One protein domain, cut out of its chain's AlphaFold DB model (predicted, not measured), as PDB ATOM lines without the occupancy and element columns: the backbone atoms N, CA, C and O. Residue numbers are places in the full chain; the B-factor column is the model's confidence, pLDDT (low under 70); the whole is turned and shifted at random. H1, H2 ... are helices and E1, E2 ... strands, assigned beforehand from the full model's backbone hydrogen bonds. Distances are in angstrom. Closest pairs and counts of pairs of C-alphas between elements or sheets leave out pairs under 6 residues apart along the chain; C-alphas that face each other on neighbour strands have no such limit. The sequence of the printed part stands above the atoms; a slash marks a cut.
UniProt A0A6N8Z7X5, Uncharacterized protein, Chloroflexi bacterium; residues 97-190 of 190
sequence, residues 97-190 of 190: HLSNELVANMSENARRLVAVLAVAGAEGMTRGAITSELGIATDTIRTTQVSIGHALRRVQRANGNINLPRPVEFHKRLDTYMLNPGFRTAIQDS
ATOM      1  N   HIS A  97     156.453 137.032 180.527       90.06
ATOM      2  CA  HIS A  97     156.696 135.594 180.474       90.06
ATOM      3  C   HIS A  97     155.665 134.895 179.578       90.06
ATOM      4  O   HIS A  97     156.044 134.233 178.612       90.06
ATOM      5  N   LEU A  98     154.375 135.131 179.819       91.31
ATOM      6  CA  LEU A  98     153.265 134.587 179.033       91.31
ATOM      7  C   LEU A  98     153.306 135.071 177.581       91.31
ATOM      8  O   LEU A  98     152.983 134.319 176.658       91.31
ATOM      9  N   SER A  99     153.724 136.320 177.367       90.75
ATOM     10  CA  SER A  99     153.891 136.879 176.026       90.75
ATOM     11  C   SER A  99     154.995 136.150 175.254       90.75
ATOM     12  O   SER A  99     154.764 135.712 174.126       90.75
ATOM     13  N   ASN A 100     156.154 135.927 175.880       90.56
ATOM     14  CA  ASN A 100     157.260 135.171 175.287       90.56
ATOM     15  C   ASN A 100     156.870 133.707 175.013       90.56
ATOM     16  O   ASN A 100     157.181 133.176 173.945       90.56
ATOM     17  N   GLU A 101     156.150 133.058 175.934       92.50
ATOM     18  CA  GLU A 101     155.650 131.693 175.725       92.50
ATOM     19  C   GLU A 101     154.683 131.602 174.543       92.50
ATOM     20  O   GLU A 101     154.746 130.647 173.761       92.50
ATOM     21  N   LEU A 102     153.793 132.589 174.385       92.62
ATOM     22  CA  LEU A 102     152.879 132.636 173.251       92.62
ATOM     23  C   LEU A 102     153.650 132.744 171.935       92.62
ATOM     24  O   LEU A 102     153.380 131.966 171.020       92.62
ATOM     25  N   VAL A 103     154.622 133.656 171.856       91.06
ATOM     26  CA  VAL A 103     155.477 133.818 170.673       91.06
ATOM     27  C   VAL A 103     156.220 132.515 170.362       91.06
ATOM     28  O   VAL A 103     156.192 132.059 169.219       91.06
ATOM     29  N   ALA A 104     156.797 131.851 171.365       90.75
ATOM     30  CA  ALA A 104     157.483 130.568 171.191       90.75
ATOM     31  C   ALA A 104     156.553 129.439 170.702       90.75
ATOM     32  O   ALA A 104     156.990 128.527 170.002       90.75
ATOM     33  N   ASN A 105     155.261 129.503 171.035       91.38
ATOM     34  CA  ASN A 105     154.249 128.534 170.610       91.38
ATOM     35  C   ASN A 105     153.627 128.835 169.236       91.38
ATOM     36  O   ASN A 105     152.780 128.059 168.773       91.38
ATOM     37  N   MET A 106     153.987 129.949 168.597       89.50
ATOM     38  CA  MET A 106     153.486 130.337 167.281       89.50
ATOM     39  C   MET A 106     154.366 129.784 166.156       89.50
ATOM     40  O   MET A 106     155.580 129.652 166.286       89.50
ATOM     41  N   SER A 107     153.752 129.505 165.003       86.69
ATOM     42  CA  SER A 107     154.524 129.224 163.792       86.69
ATOM     43  C   SER A 107     155.288 130.473 163.345       86.69
ATOM     44  O   SER A 107     154.881 131.603 163.616       86.69
ATOM     45  N   GLU A 108     156.387 130.284 162.618       86.06
ATOM     46  CA  GLU A 108     157.184 131.395 162.094       86.06
ATOM     47  C   GLU A 108     156.363 132.345 161.212       86.06
ATOM     48  O   GLU A 108     156.418 133.559 161.397       86.06
ATOM     49  N   ASN A 109     155.519 131.802 160.332       84.31
ATOM     50  CA  ASN A 109     154.618 132.606 159.504       84.31
ATOM     51  C   ASN A 109     153.636 133.428 160.348       84.31
ATOM     52  O   ASN A 109     153.379 134.589 160.032       84.31
ATOM     53  N   ALA A 110     153.117 132.857 161.441       86.38
ATOM     54  CA  ALA A 110     152.233 133.583 162.341       86.38
ATOM     55  C   ALA A 110     152.979 134.702 163.081       86.38
ATOM     56  O   ALA A 110     152.446 135.802 163.188       86.38
ATOM     57  N   ARG A 111     154.215 134.460 163.540       88.62
ATOM     58  CA  ARG A 111     155.048 135.493 164.183       88.62
ATOM     59  C   ARG A 111     155.325 136.657 163.239       88.62
ATOM     60  O   ARG A 111     155.024 137.795 163.584       88.62
ATOM     61  N   ARG A 112     155.801 136.361 162.023       86.44
ATOM     62  CA  ARG A 112     156.076 137.373 160.989       86.44
ATOM     63  C   ARG A 112     154.834 138.201 160.674       86.44
ATOM     64  O   ARG A 112     154.905 139.426 160.665       86.44
ATOM     65  N   LEU A 113     153.687 137.553 160.461       86.75
ATOM     66  CA  LEU A 113     152.463 138.282 160.141       86.75
ATOM     67  C   LEU A 113     152.009 139.171 161.299       86.75
ATOM     68  O   LEU A 113     151.589 140.300 161.071       86.75
ATOM     69  N   VAL A 114     152.092 138.696 162.541       87.50
ATOM     70  CA  VAL A 114     151.697 139.515 163.689       87.50
ATOM     71  C   VAL A 114     152.650 140.687 163.901       87.50
ATOM     72  O   VAL A 114     152.168 141.770 164.217       87.50
ATOM     73  N   ALA A 115     153.953 140.517 163.669       86.06
ATOM     74  CA  ALA A 115     154.903 141.627 163.682       86.06
ATOM     75  C   ALA A 115     154.519 142.701 162.650       86.06
ATOM     76  O   ALA A 115     154.438 143.882 162.986       86.06
ATOM     77  N   VAL A 116     154.168 142.292 161.428       85.81
ATOM     78  CA  VAL A 116     153.685 143.211 160.385       85.81
ATOM     79  C   VAL A 116     152.388 143.909 160.803       85.81
ATOM     80  O   VAL A 116     152.282 145.128 160.697       85.81
ATOM     81  N   LEU A 117     151.414 143.167 161.340       84.56
ATOM     82  CA  LEU A 117     150.164 143.744 161.847       84.56
ATOM     83  C   LEU A 117     150.399 144.700 163.029       84.56
ATOM     84  O   LEU A 117     149.643 145.656 163.187       84.56
ATOM     85  N   ALA A 118     151.430 144.466 163.844       82.12
ATOM     86  CA  ALA A 118     151.804 145.335 164.956       82.12
ATOM     87  C   ALA A 118     152.325 146.688 164.478       82.12
ATOM     88  O   ALA A 118     151.920 147.721 165.015       82.12
ATOM     89  N   VAL A 119     153.203 146.675 163.471       83.19
ATOM     90  CA  VAL A 119     153.739 147.888 162.844       83.19
ATOM     91  C   VAL A 119     152.614 148.643 162.140       83.19
ATOM     92  O   VAL A 119     152.340 149.788 162.489       83.19
ATOM     93  N   ALA A 120     151.865 147.967 161.266       82.19
ATOM     94  CA  ALA A 120     150.761 148.569 160.522       82.19
ATOM     95  C   ALA A 120     149.667 149.149 161.440       82.19
ATOM     96  O   ALA A 120     149.161 150.247 161.217       82.19
ATOM     97  N   GLY A 121     149.314 148.436 162.516       76.75
ATOM     98  CA  GLY A 121     148.355 148.918 163.510       76.75
ATOM     99  C   GLY A 121     148.859 150.136 164.290       76.75
ATOM    100  O   GLY A 121     148.070 151.027 164.601       76.75
ATOM    101  N   ALA A 122     150.164 150.210 164.579       77.31
ATOM    102  CA  ALA A 122     150.780 151.372 165.223       77.31
ATOM    103  C   ALA A 122     150.817 152.606 164.312       77.31
ATOM    104  O   ALA A 122     150.694 153.726 164.804       77.31
ATOM    105  N   GLU A 123     150.929 152.393 163.003       81.62
ATOM    106  CA  GLU A 123     150.827 153.429 161.971       81.62
ATOM    107  C   GLU A 123     149.371 153.811 161.652       81.62
ATOM    108  O   GLU A 123     149.113 154.707 160.852       81.62
ATOM    109  N   GLY A 124     148.395 153.164 162.299       79.06
ATOM    110  CA  GLY A 124     146.976 153.445 162.098       79.06
ATOM    111  C   GLY A 124     146.430 152.934 160.764       79.06
ATOM    112  O   GLY A 124     145.370 153.390 160.331       79.06
ATOM    113  N   MET A 125     147.114 151.985 160.116       83.19
ATOM    114  CA  MET A 125     146.656 151.412 158.855       83.19
ATOM    115  C   MET A 125     145.331 150.668 159.038       83.19
ATOM    116  O   MET A 125     145.157 149.839 159.938       83.19
ATOM    117  N   THR A 126     144.395 150.932 158.128       86.38
ATOM    118  CA  THR A 126     143.146 150.172 158.037       86.38
ATOM    119  C   THR A 126     143.405 148.779 157.476       86.38
ATOM    120  O   THR A 126     144.410 148.526 156.810       86.38
ATOM    121  N   ARG A 127     142.469 147.854 157.681       82.81
ATOM    122  CA  ARG A 127     142.521 146.514 157.095       82.81
ATOM    123  C   ARG A 127     142.623 146.585 155.576       82.81
ATOM    124  O   ARG A 127     143.398 145.832 155.000       82.81
ATOM    125  N   GLY A 128     141.870 147.492 154.949       83.44
ATOM    126  CA  GLY A 128     141.966 147.753 153.513       83.44
ATOM    127  C   GLY A 128     143.401 148.072 153.098       83.44
ATOM    128  O   GLY A 128     143.952 147.348 152.273       83.44
ATOM    129  N   ALA A 129     144.022 149.055 153.759       85.12
ATOM    130  CA  ALA A 129     145.407 149.460 153.511       85.12
ATOM    131  C   ALA A 129     146.404 148.314 153.744       85.12
ATOM    132  O   ALA A 129     147.246 148.049 152.896       85.12
ATOM    133  N   ILE A 130     146.253 147.549 154.830       83.25
ATOM    134  CA  ILE A 130     147.079 146.360 155.106       83.25
ATOM    135  C   ILE A 130     146.985 145.355 153.956       83.25
ATOM    136  O   ILE A 130     147.997 144.819 153.510       83.25
ATOM    137  N   THR A 131     145.781 145.090 153.449       85.38
ATOM    138  CA  THR A 131     145.616 144.131 152.352       85.38
ATOM    139  C   THR A 131     146.135 144.654 151.013       85.38
ATOM    140  O   THR A 131     146.731 143.884 150.262       85.38
ATOM    141  N   SER A 132     145.940 145.943 150.712       84.62
ATOM    142  CA  SER A 132     146.313 146.533 149.423       84.62
ATOM    143  C   SER A 132     147.787 146.909 149.331       84.62
ATOM    144  O   SER A 132     148.390 146.707 148.283       84.62
ATOM    145  N   GLU A 133     148.368 147.450 150.402       83.12
ATOM    146  CA  GLU A 133     149.743 147.965 150.411       83.12
ATOM    147  C   GLU A 133     150.754 146.873 150.767       83.12
ATOM    148  O   GLU A 133     151.829 146.818 150.179       83.12
ATOM    149  N   LEU A 134     150.396 145.953 151.671       81.56
ATOM    150  CA  LEU A 134     151.289 144.868 152.096       81.56
ATOM    151  C   LEU A 134     151.044 143.559 151.327       81.56
ATOM    152  O   LEU A 134     151.756 142.578 151.534       81.56
ATOM    153  N   GLY A 135     150.026 143.517 150.459       82.94
ATOM    154  CA  GLY A 135     149.679 142.334 149.662       82.94
ATOM    155  C   GLY A 135     149.183 141.144 150.492       82.94
ATOM    156  O   GLY A 135     149.210 140.002 150.032       82.94
ATOM    157  N   ILE A 136     148.748 141.382 151.731       84.25
ATOM    158  CA  ILE A 136     148.330 140.324 152.652       84.25
ATOM    159  C   ILE A 136     146.845 140.041 152.439       84.25
ATOM    160  O   ILE A 136     145.987 140.853 152.773       84.25
ATOM    161  N   ALA A 137     146.515 138.852 151.940       86.31
ATOM    162  CA  ALA A 137     145.121 138.462 151.763       86.31
ATOM    163  C   ALA A 137     144.370 138.364 153.107       86.31
ATOM    164  O   ALA A 137     144.880 137.812 154.088       86.31
ATOM    165  N   THR A 138     143.106 138.798 153.133       83.50
ATOM    166  CA  THR A 138     142.225 138.715 154.317       83.50
ATOM    167  C   THR A 138     142.144 137.299 154.895       83.50
ATOM    168  O   THR A 138     142.150 137.118 156.115       83.50
ATOM    169  N   ASP A 139     142.126 136.279 154.035       85.50
ATOM    170  CA  ASP A 139     142.084 134.875 154.456       85.50
ATOM    171  C   ASP A 139     143.375 134.425 155.147       85.50
ATOM    172  O   ASP A 139     143.332 133.617 156.078       85.50
ATOM    173  N   THR A 140     144.520 135.004 154.772       85.56
ATOM    174  CA  THR A 140     145.806 134.761 155.447       85.56
ATOM    175  C   THR A 140     145.779 135.326 156.865       85.56
ATOM    176  O   THR A 140     146.192 134.650 157.812       85.56
ATOM    177  N   ILE A 141     145.210 136.524 157.042       84.06
ATOM    178  CA  ILE A 141     145.026 137.134 158.364       84.06
ATOM    179  C   ILE A 141     144.086 136.275 159.216       84.06
ATOM    180  O   ILE A 141     144.420 135.940 160.353       84.06
ATOM    181  N   ARG A 142     142.939 135.851 158.668       85.19
ATOM    182  CA  ARG A 142     141.976 134.993 159.378       85.19
ATOM    183  C   ARG A 142     142.601 133.660 159.797       85.19
ATOM    184  O   ARG A 142     142.460 133.255 160.950       85.19
ATOM    185  N   THR A 143     143.310 132.993 158.890       87.25
ATOM    186  CA  THR A 143     143.981 131.710 159.161       87.25
ATOM    187  C   THR A 143     145.029 131.863 160.260       87.25
ATOM    188  O   THR A 143     145.113 131.052 161.185       87.25
ATOM    189  N   THR A 144     145.781 132.958 160.220       87.00
ATOM    190  CA  THR A 144     146.783 133.259 161.241       87.00
ATOM    191  C   THR A 144     146.148 133.555 162.597       87.00
ATOM    192  O   THR A 144     146.625 133.045 163.609       87.00
ATOM    193  N   GLN A 145     145.026 134.279 162.649       86.44
ATOM    194  CA  GLN A 145     144.274 134.490 163.893       86.44
ATOM    195  C   GLN A 145     143.816 133.174 164.534       86.44
ATOM    196  O   GLN A 145     143.872 133.032 165.756       86.44
ATOM    197  N   VAL A 146     143.398 132.194 163.727       87.19
ATOM    198  CA  VAL A 146     143.061 130.851 164.219       87.19
ATOM    199  C   VAL A 146     144.300 130.162 164.798       87.19
ATOM    200  O   VAL A 146     144.245 129.645 165.915       87.19
ATOM    201  N   SER A 147     145.434 130.213 164.092       87.19
ATOM    202  CA  SER A 147     146.710 129.653 164.563       87.19
ATOM    203  C   SER A 147     147.153 130.251 165.906       87.19
ATOM    204  O   SER A 147     147.471 129.512 166.843       87.19
ATOM    205  N   ILE A 148     147.065 131.576 166.048       89.38
ATOM    206  CA  ILE A 148     147.333 132.291 167.303       89.38
ATOM    207  C   ILE A 148     146.367 131.841 168.398       89.38
ATOM    208  O   ILE A 148     146.786 131.595 169.523       89.38
ATOM    209  N   GLY A 149     145.080 131.674 168.079       90.31
ATOM    210  CA  GLY A 149     144.087 131.161 169.022       90.31
ATOM    211  C   GLY A 149     144.429 129.763 169.548       90.31
ATOM    212  O   GLY A 149     144.224 129.480 170.730       90.31
ATOM    213  N   HIS A 150     144.997 128.893 168.710       90.75
ATOM    214  CA  HIS A 150     145.486 127.586 169.152       90.75
ATOM    215  C   HIS A 150     146.728 127.692 170.042       90.75
ATOM    216  O   HIS A 150     146.797 126.985 171.049       90.75
ATOM    217  N   ALA A 151     147.678 128.569 169.709       92.12
ATOM    218  CA  ALA A 151     148.850 128.833 170.546       92.12
ATOM    219  C   ALA A 151     148.445 129.402 171.917       92.12
ATOM    220  O   ALA A 151     148.879 128.891 172.947       92.12
ATOM    221  N   LEU A 152     147.512 130.358 171.935       92.56
ATOM    222  CA  LEU A 152     146.940 130.937 173.149       92.56
ATOM    223  C   LEU A 152     146.330 129.864 174.052       92.56
ATOM    224  O   LEU A 152     146.648 129.809 175.235       92.56
ATOM    225  N   ARG A 153     145.517 128.955 173.497       91.38
ATOM    226  CA  ARG A 153     144.933 127.850 174.276       91.38
ATOM    227  C   ARG A 153     145.988 126.924 174.880       91.38
ATOM    228  O   ARG A 153     145.752 126.379 175.955       91.38
ATOM    229  N   ARG A 154     147.125 126.708 174.205       92.31
ATOM    230  CA  ARG A 154     148.230 125.907 174.761       92.31
ATOM    231  C   ARG A 154     148.859 126.604 175.963       92.31
ATOM    232  O   ARG A 154     148.956 125.972 177.009       92.31
ATOM    233  N   VAL A 155     149.189 127.890 175.839       92.62
ATOM    234  CA  VAL A 155     149.754 128.701 176.936       92.62
ATOM    235  C   VAL A 155     148.792 128.767 178.121       92.62
ATOM    236  O   VAL A 155     149.188 128.501 179.251       92.62
ATOM    237  N   GLN A 156     147.510 129.033 177.861       91.12
ATOM    238  CA  GLN A 156     146.467 129.070 178.886       91.12
ATOM    239  C   GLN A 156     146.402 127.756 179.678       91.12
ATOM    240  O   GLN A 156     146.385 127.779 180.904       91.12
ATOM    241  N   ARG A 157     146.427 126.602 178.995       91.00
ATOM    242  CA  ARG A 157     146.416 125.280 179.643       91.00
ATOM    243  C   ARG A 157     147.704 124.973 180.401       91.00
ATOM    244  O   ARG A 157     147.619 124.452 181.508       91.00
ATOM    245  N   ALA A 158     148.863 125.288 179.821       90.06
ATOM    246  CA  ALA A 158     150.166 125.060 180.446       90.06
ATOM    247  C   ALA A 158     150.309 125.829 181.770       90.06
ATOM    248  O   ALA A 158     150.897 125.319 182.718       90.06
ATOM    249  N   ASN A 159     149.677 127.000 181.862       89.56
ATOM    250  CA  ASN A 159     149.727 127.883 183.022       89.56
ATOM    251  C   ASN A 159     148.520 127.720 183.965       89.56
ATOM    252  O   ASN A 159     148.075 128.681 184.582       89.56
ATOM    253  N   GLY A 160     147.955 126.513 184.079       87.44
ATOM    254  CA  GLY A 160     146.875 126.239 185.038       87.44
ATOM    255  C   GLY A 160     145.477 126.646 184.564       87.44
ATOM    256  O   GLY A 160     144.607 126.940 185.378       87.44
ATOM    257  N   ASN A 161     145.247 126.633 183.249       86.25
ATOM    258  CA  ASN A 161     143.970 126.972 182.612       86.25
ATOM    259  C   ASN A 161     143.514 128.421 182.873       86.25
ATOM    260  O   ASN A 161     142.325 128.693 183.051       86.25
ATOM    261  N   ILE A 162     144.471 129.353 182.876       86.62
ATOM    262  CA  ILE A 162     144.203 130.793 182.967       86.62
ATOM    263  C   ILE A 162     143.429 131.295 181.747       86.62
ATOM    264  O   ILE A 162     143.561 130.774 180.639       86.62
ATOM    265  N   ASN A 163     142.653 132.360 181.926       86.88
ATOM    266  CA  ASN A 163     141.913 132.992 180.842       86.88
ATOM    267  C   ASN A 163     142.634 134.257 180.365       86.88
ATOM    268  O   ASN A 163     142.420 135.333 180.900       86.88
ATOM    269  N   LEU A 164     143.511 134.147 179.372       86.44
ATOM    270  CA  LEU A 164     144.149 135.319 178.753       86.44
ATOM    271  C   LEU A 164     143.273 135.938 177.645       86.44
ATOM    272  O   LEU A 164     142.716 135.186 176.836       86.44
ATOM    273  N   PRO A 165     143.179 137.280 177.543       87.62
ATOM    274  CA  PRO A 165     142.488 137.934 176.435       87.62
ATOM    275  C   PRO A 165     143.219 137.679 175.112       87.62
ATOM    276  O   PRO A 165     144.391 137.292 175.084       87.62
ATOM    277  N   ARG A 166     142.532 137.903 173.985       86.69
ATOM    278  CA  ARG A 166     143.146 137.675 172.674       86.69
ATOM    279  C   ARG A 166     144.317 138.646 172.465       86.69
ATOM    280  O   ARG A 166     144.183 139.830 172.754       86.69
ATOM    281  N   PRO A 167     145.453 138.168 171.937       85.94
ATOM    282  CA  PRO A 167     146.638 139.003 171.741       85.94
ATOM    283  C   PRO A 167     146.492 139.986 170.568       85.94
ATOM    284  O   PRO A 167     147.123 141.039 170.570       85.94
ATOM    285  N   VAL A 168     145.654 139.644 169.583       86.12
ATOM    286  CA  VAL A 168     145.308 140.480 168.427       86.12
ATOM    287  C   VAL A 168     143.793 140.635 168.392       86.12
ATOM    288  O   VAL A 168     143.063 139.640 168.314       86.12
ATOM    289  N   GLU A 169     143.319 141.874 168.417       83.00
ATOM    290  CA  GLU A 169     141.905 142.221 168.364       83.00
ATOM    291  C   GLU A 169     141.594 143.067 167.130       83.00
ATOM    292  O   GLU A 169     142.403 143.865 166.661       83.00
ATOM    293  N   PHE A 170     140.396 142.868 166.582       79.31
ATOM    294  CA  PHE A 170     139.901 143.666 165.469       79.31
ATOM    295  C   PHE A 170     139.025 144.800 165.996       79.31
ATOM    296  O   PHE A 170     137.964 144.554 166.581       79.31
ATOM    297  N   HIS A 171     139.442 146.040 165.746       77.00
ATOM    298  CA  HIS A 171     138.728 147.216 166.209       77.00
ATOM    299  C   HIS A 171     137.757 147.724 165.137       77.00
ATOM    300  O   HIS A 171     138.088 148.563 164.300       77.00
ATOM    301  N   LYS A 172     136.506 147.252 165.202       75.00
ATOM    302  CA  LYS A 172     135.459 147.531 164.198       75.00
ATOM    303  C   LYS A 172     135.268 149.014 163.858       75.00
ATOM    304  O   LYS A 172     134.953 149.321 162.719       75.00
ATOM    305  N   ARG A 173     135.418 149.927 164.829       71.56
ATOM    306  CA  ARG A 173     135.202 151.371 164.592       71.56
ATOM    307  C   ARG A 173     136.313 152.023 163.771       71.56
ATOM    308  O   ARG A 173     136.051 153.018 163.117       71.56
ATOM    309  N   LEU A 174     137.532 151.498 163.869       70.44
ATOM    310  CA  LEU A 174     138.710 152.051 163.195       70.44
ATOM    311  C   LEU A 174     139.113 151.207 161.981       70.44
ATOM    312  O   LEU A 174     140.034 151.571 161.266       70.44
ATOM    313  N   ASP A 175     138.433 150.076 161.769       80.56
ATOM    314  CA  ASP A 175     138.803 149.044 160.799       80.56
ATOM    315  C   ASP A 175     140.292 148.658 160.883       80.56
ATOM    316  O   ASP A 175     140.917 148.338 159.881       80.56
ATOM    317  N   THR A 176     140.876 148.698 162.084       77.69
ATOM    318  CA  THR A 176     142.299 148.429 162.328       77.69
ATOM    319  C   THR A 176     142.487 147.196 163.209       77.69
ATOM    320  O   THR A 176     141.566 146.734 163.899       77.69
ATOM    321  N   TYR A 177     143.700 146.646 163.191       79.75
ATOM    322  CA  TYR A 177     144.121 145.611 164.131       79.75
ATOM    323  C   TYR A 177     144.868 146.249 165.299       79.75
ATOM    324  O   TYR A 177     145.746 147.084 165.100       79.75
ATOM    325  N   MET A 178     144.523 145.840 166.519       80.00
ATOM    326  CA  MET A 178     145.213 146.257 167.736       80.00
ATOM    327  C   MET A 178     145.854 145.048 168.401       80.00
ATOM    328  O   MET A 178     145.243 143.981 168.501       80.00
ATOM    329  N   LEU A 179     147.086 145.223 168.871       80.00
ATOM    330  CA  LEU A 179     147.753 144.236 169.707       80.00
ATOM    331  C   LEU A 179     147.595 144.610 171.172       80.00
ATOM    332  O   LEU A 179     147.616 145.791 171.530       80.00
ATOM    333  N   ASN A 180     147.503 143.593 172.023       83.06
ATOM    334  CA  ASN A 180     147.643 143.815 173.450       83.06
ATOM    335  C   ASN A 180     149.041 144.407 173.751       83.06
ATOM    336  O   ASN A 180     150.028 143.878 173.234       83.06
ATOM    337  N   PRO A 181     149.158 145.466 174.576       74.19
ATOM    338  CA  PRO A 181     150.438 146.125 174.834       74.19
ATOM    339  C   PRO A 181     151.539 145.196 175.357       74.19
ATOM    340  O   PRO A 181     152.662 145.281 174.875       74.19
ATOM    341  N   GLY A 182     151.222 144.283 176.286       70.94
ATOM    342  CA  GLY A 182     152.213 143.346 176.835       70.94
ATOM    343  C   GLY A 182     152.737 142.369 175.780       70.94
ATOM    344  O   GLY A 182     153.929 142.085 175.713       70.94
ATOM    345  N   PHE A 183     151.853 141.937 174.881       79.81
ATOM    346  CA  PHE A 183     152.204 141.049 173.780       79.81
ATOM    347  C   PHE A 183     152.979 141.753 172.658       79.81
ATOM    348  O   PHE A 183     153.858 141.153 172.041       79.81
ATOM    349  N   ARG A 184     152.681 143.034 172.399       79.25
ATOM    350  CA  ARG A 184     153.385 143.840 171.392       79.25
ATOM    351  C   ARG A 184     154.888 143.894 171.669       79.25
ATOM    352  O   ARG A 184     155.657 143.702 170.734       79.25
ATOM    353  N   THR A 185     155.289 144.114 172.922       77.75
ATOM    354  CA  THR A 185     156.705 144.171 173.319       77.75
ATOM    355  C   THR A 185     157.419 142.853 173.022       77.75
ATOM    356  O   THR A 185     158.436 142.841 172.342       77.75
ATOM    357  N   ALA A 186     156.831 141.722 173.427       79.25
ATOM    358  CA  ALA A 186     157.430 140.403 173.215       79.25
ATOM    359  C   ALA A 186     157.645 140.037 171.737       79.25
ATOM    360  O   ALA A 186     158.563 139.289 171.426       79.25
ATOM    361  N   ILE A 187     156.806 140.545 170.830       81.12
ATOM    362  CA  ILE A 187     156.966 140.327 169.385       81.12
ATOM    363  C   ILE A 187     158.053 141.202 168.767       81.12
ATOM    364  O   ILE A 187     158.654 140.803 167.775       81.12
ATOM    365  N   GLN A 188     158.290 142.397 169.307       76.50
ATOM    366  CA  GLN A 188     159.341 143.284 168.802       76.50
ATOM    367  C   GLN A 188     160.744 142.788 169.183       76.50
ATOM    368  O   GLN A 188     161.692 143.053 168.451       76.50
ATOM    369  N   ASP A 189     160.851 142.036 170.281       73.12
ATOM    370  CA  ASP A 189     162.113 141.499 170.800       73.12
ATOM    371  C   ASP A 189     162.478 140.098 170.247       73.12
ATOM    372  O   ASP A 189     163.542 139.571 170.581       73.12
ATOM    373  N   SER A 190     161.604 139.471 169.444       66.50
ATOM    374  CA  SER A 190     161.720 138.074 168.968       66.50
ATOM    375  C   SER A 190     162.097 137.936 167.499       66.50
ATOM    376  O   SER A 190     162.861 136.996 167.183       66.50
TER     377      SER A 190
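This is residues 97 to 190 of the 190 residues of an uncharacterized protein of Chloroflexi bacterium (UniProt A0A6N8Z7X5). A long helix, H4, runs along one side of an elongated body; H2 crosses away from it near its middle, and H1 meets its later part at a slant. H5 packs between H1 and H2, a small hairpin of E1 and E2 packs on the far part of H2 through E2, and H3 sits at one end. The printed part has 94 residues, with five named helices and two named strands in the order H1 H2 H3 H4 E1 E2 H5; the sheet, E1 - E2, is antiparallel and the class is mostly helix. It is compact, with a radius of gyration of the C-alphas of 12.9 A, and spans 40 by 24 by 21 A.

Find C-alpha 97 at (156.696, 135.594, 180.474); from there H1 runs over residues 97 to 104, 10.6 A. H2 follows at residues 108 to 122, 21.2 A, and H3 at residues 127 to 133, 9.9 A. Look next at C-alpha 138, at (142.225, 138.715, 154.317), where H4 begins; it runs 30.5 A to residue 158. The strands are E1, residues 168 to 171, 9.7 A, and E2, residues 176 to 179, 10.1 A. H5, residues 181 to 188, 11.1 A, ends at C-alpha 188, at (159.341, 143.284, 168.802).

Start at H1, which touches residues 151 to 155 of H4 at a steep tilt of 49 degrees, opposite ways; the closest C-alphas are those of Leu 102 and Ala 151, 6.2 A apart. H1 also touches H5, closest at the C-alphas of Ser 99 and Phe 183, 5.0 A. H2 touches H4 with its residues 110 to 113 alone, closest at the C-alphas of Ala 110 and Thr 144, 5.6 A; at 72 degrees they are only just about perpendicular. H2 touches H5 too, closest at the C-alphas of Ala 115 and Ile 187, 6.2 A. H2 and E2 have 9 pairs of C-alphas within 8 A, and their closest C-alphas are those of Gly 121 and Tyr 177, 5.4 A apart. H3 is close to H2 but not clearly touching, with the C-alphas of Ala 120 and Ile 130 6.9 A apart. In the hairpin E1 and E2, N 169 and O 178 are within hydrogen-bond range at 2.9 A, as are N 178 and O 169 at 2.9 A. H4 and H5 are apart. Every O i to N i+4 pair is within hydrogen-bond range in H1, H2, H3 and H4; in H5, 3 of 4 are.

The two C-alphas farthest apart, those of Ser 132 and Gly 160, are 41.0 A apart. The printed part has no cut, and no link is long; the link from H4 to E1, with 9 residues, is short. The mean pLDDT of the printed part is 84.5; look at residue 190, the chain's last, for the one value under 70.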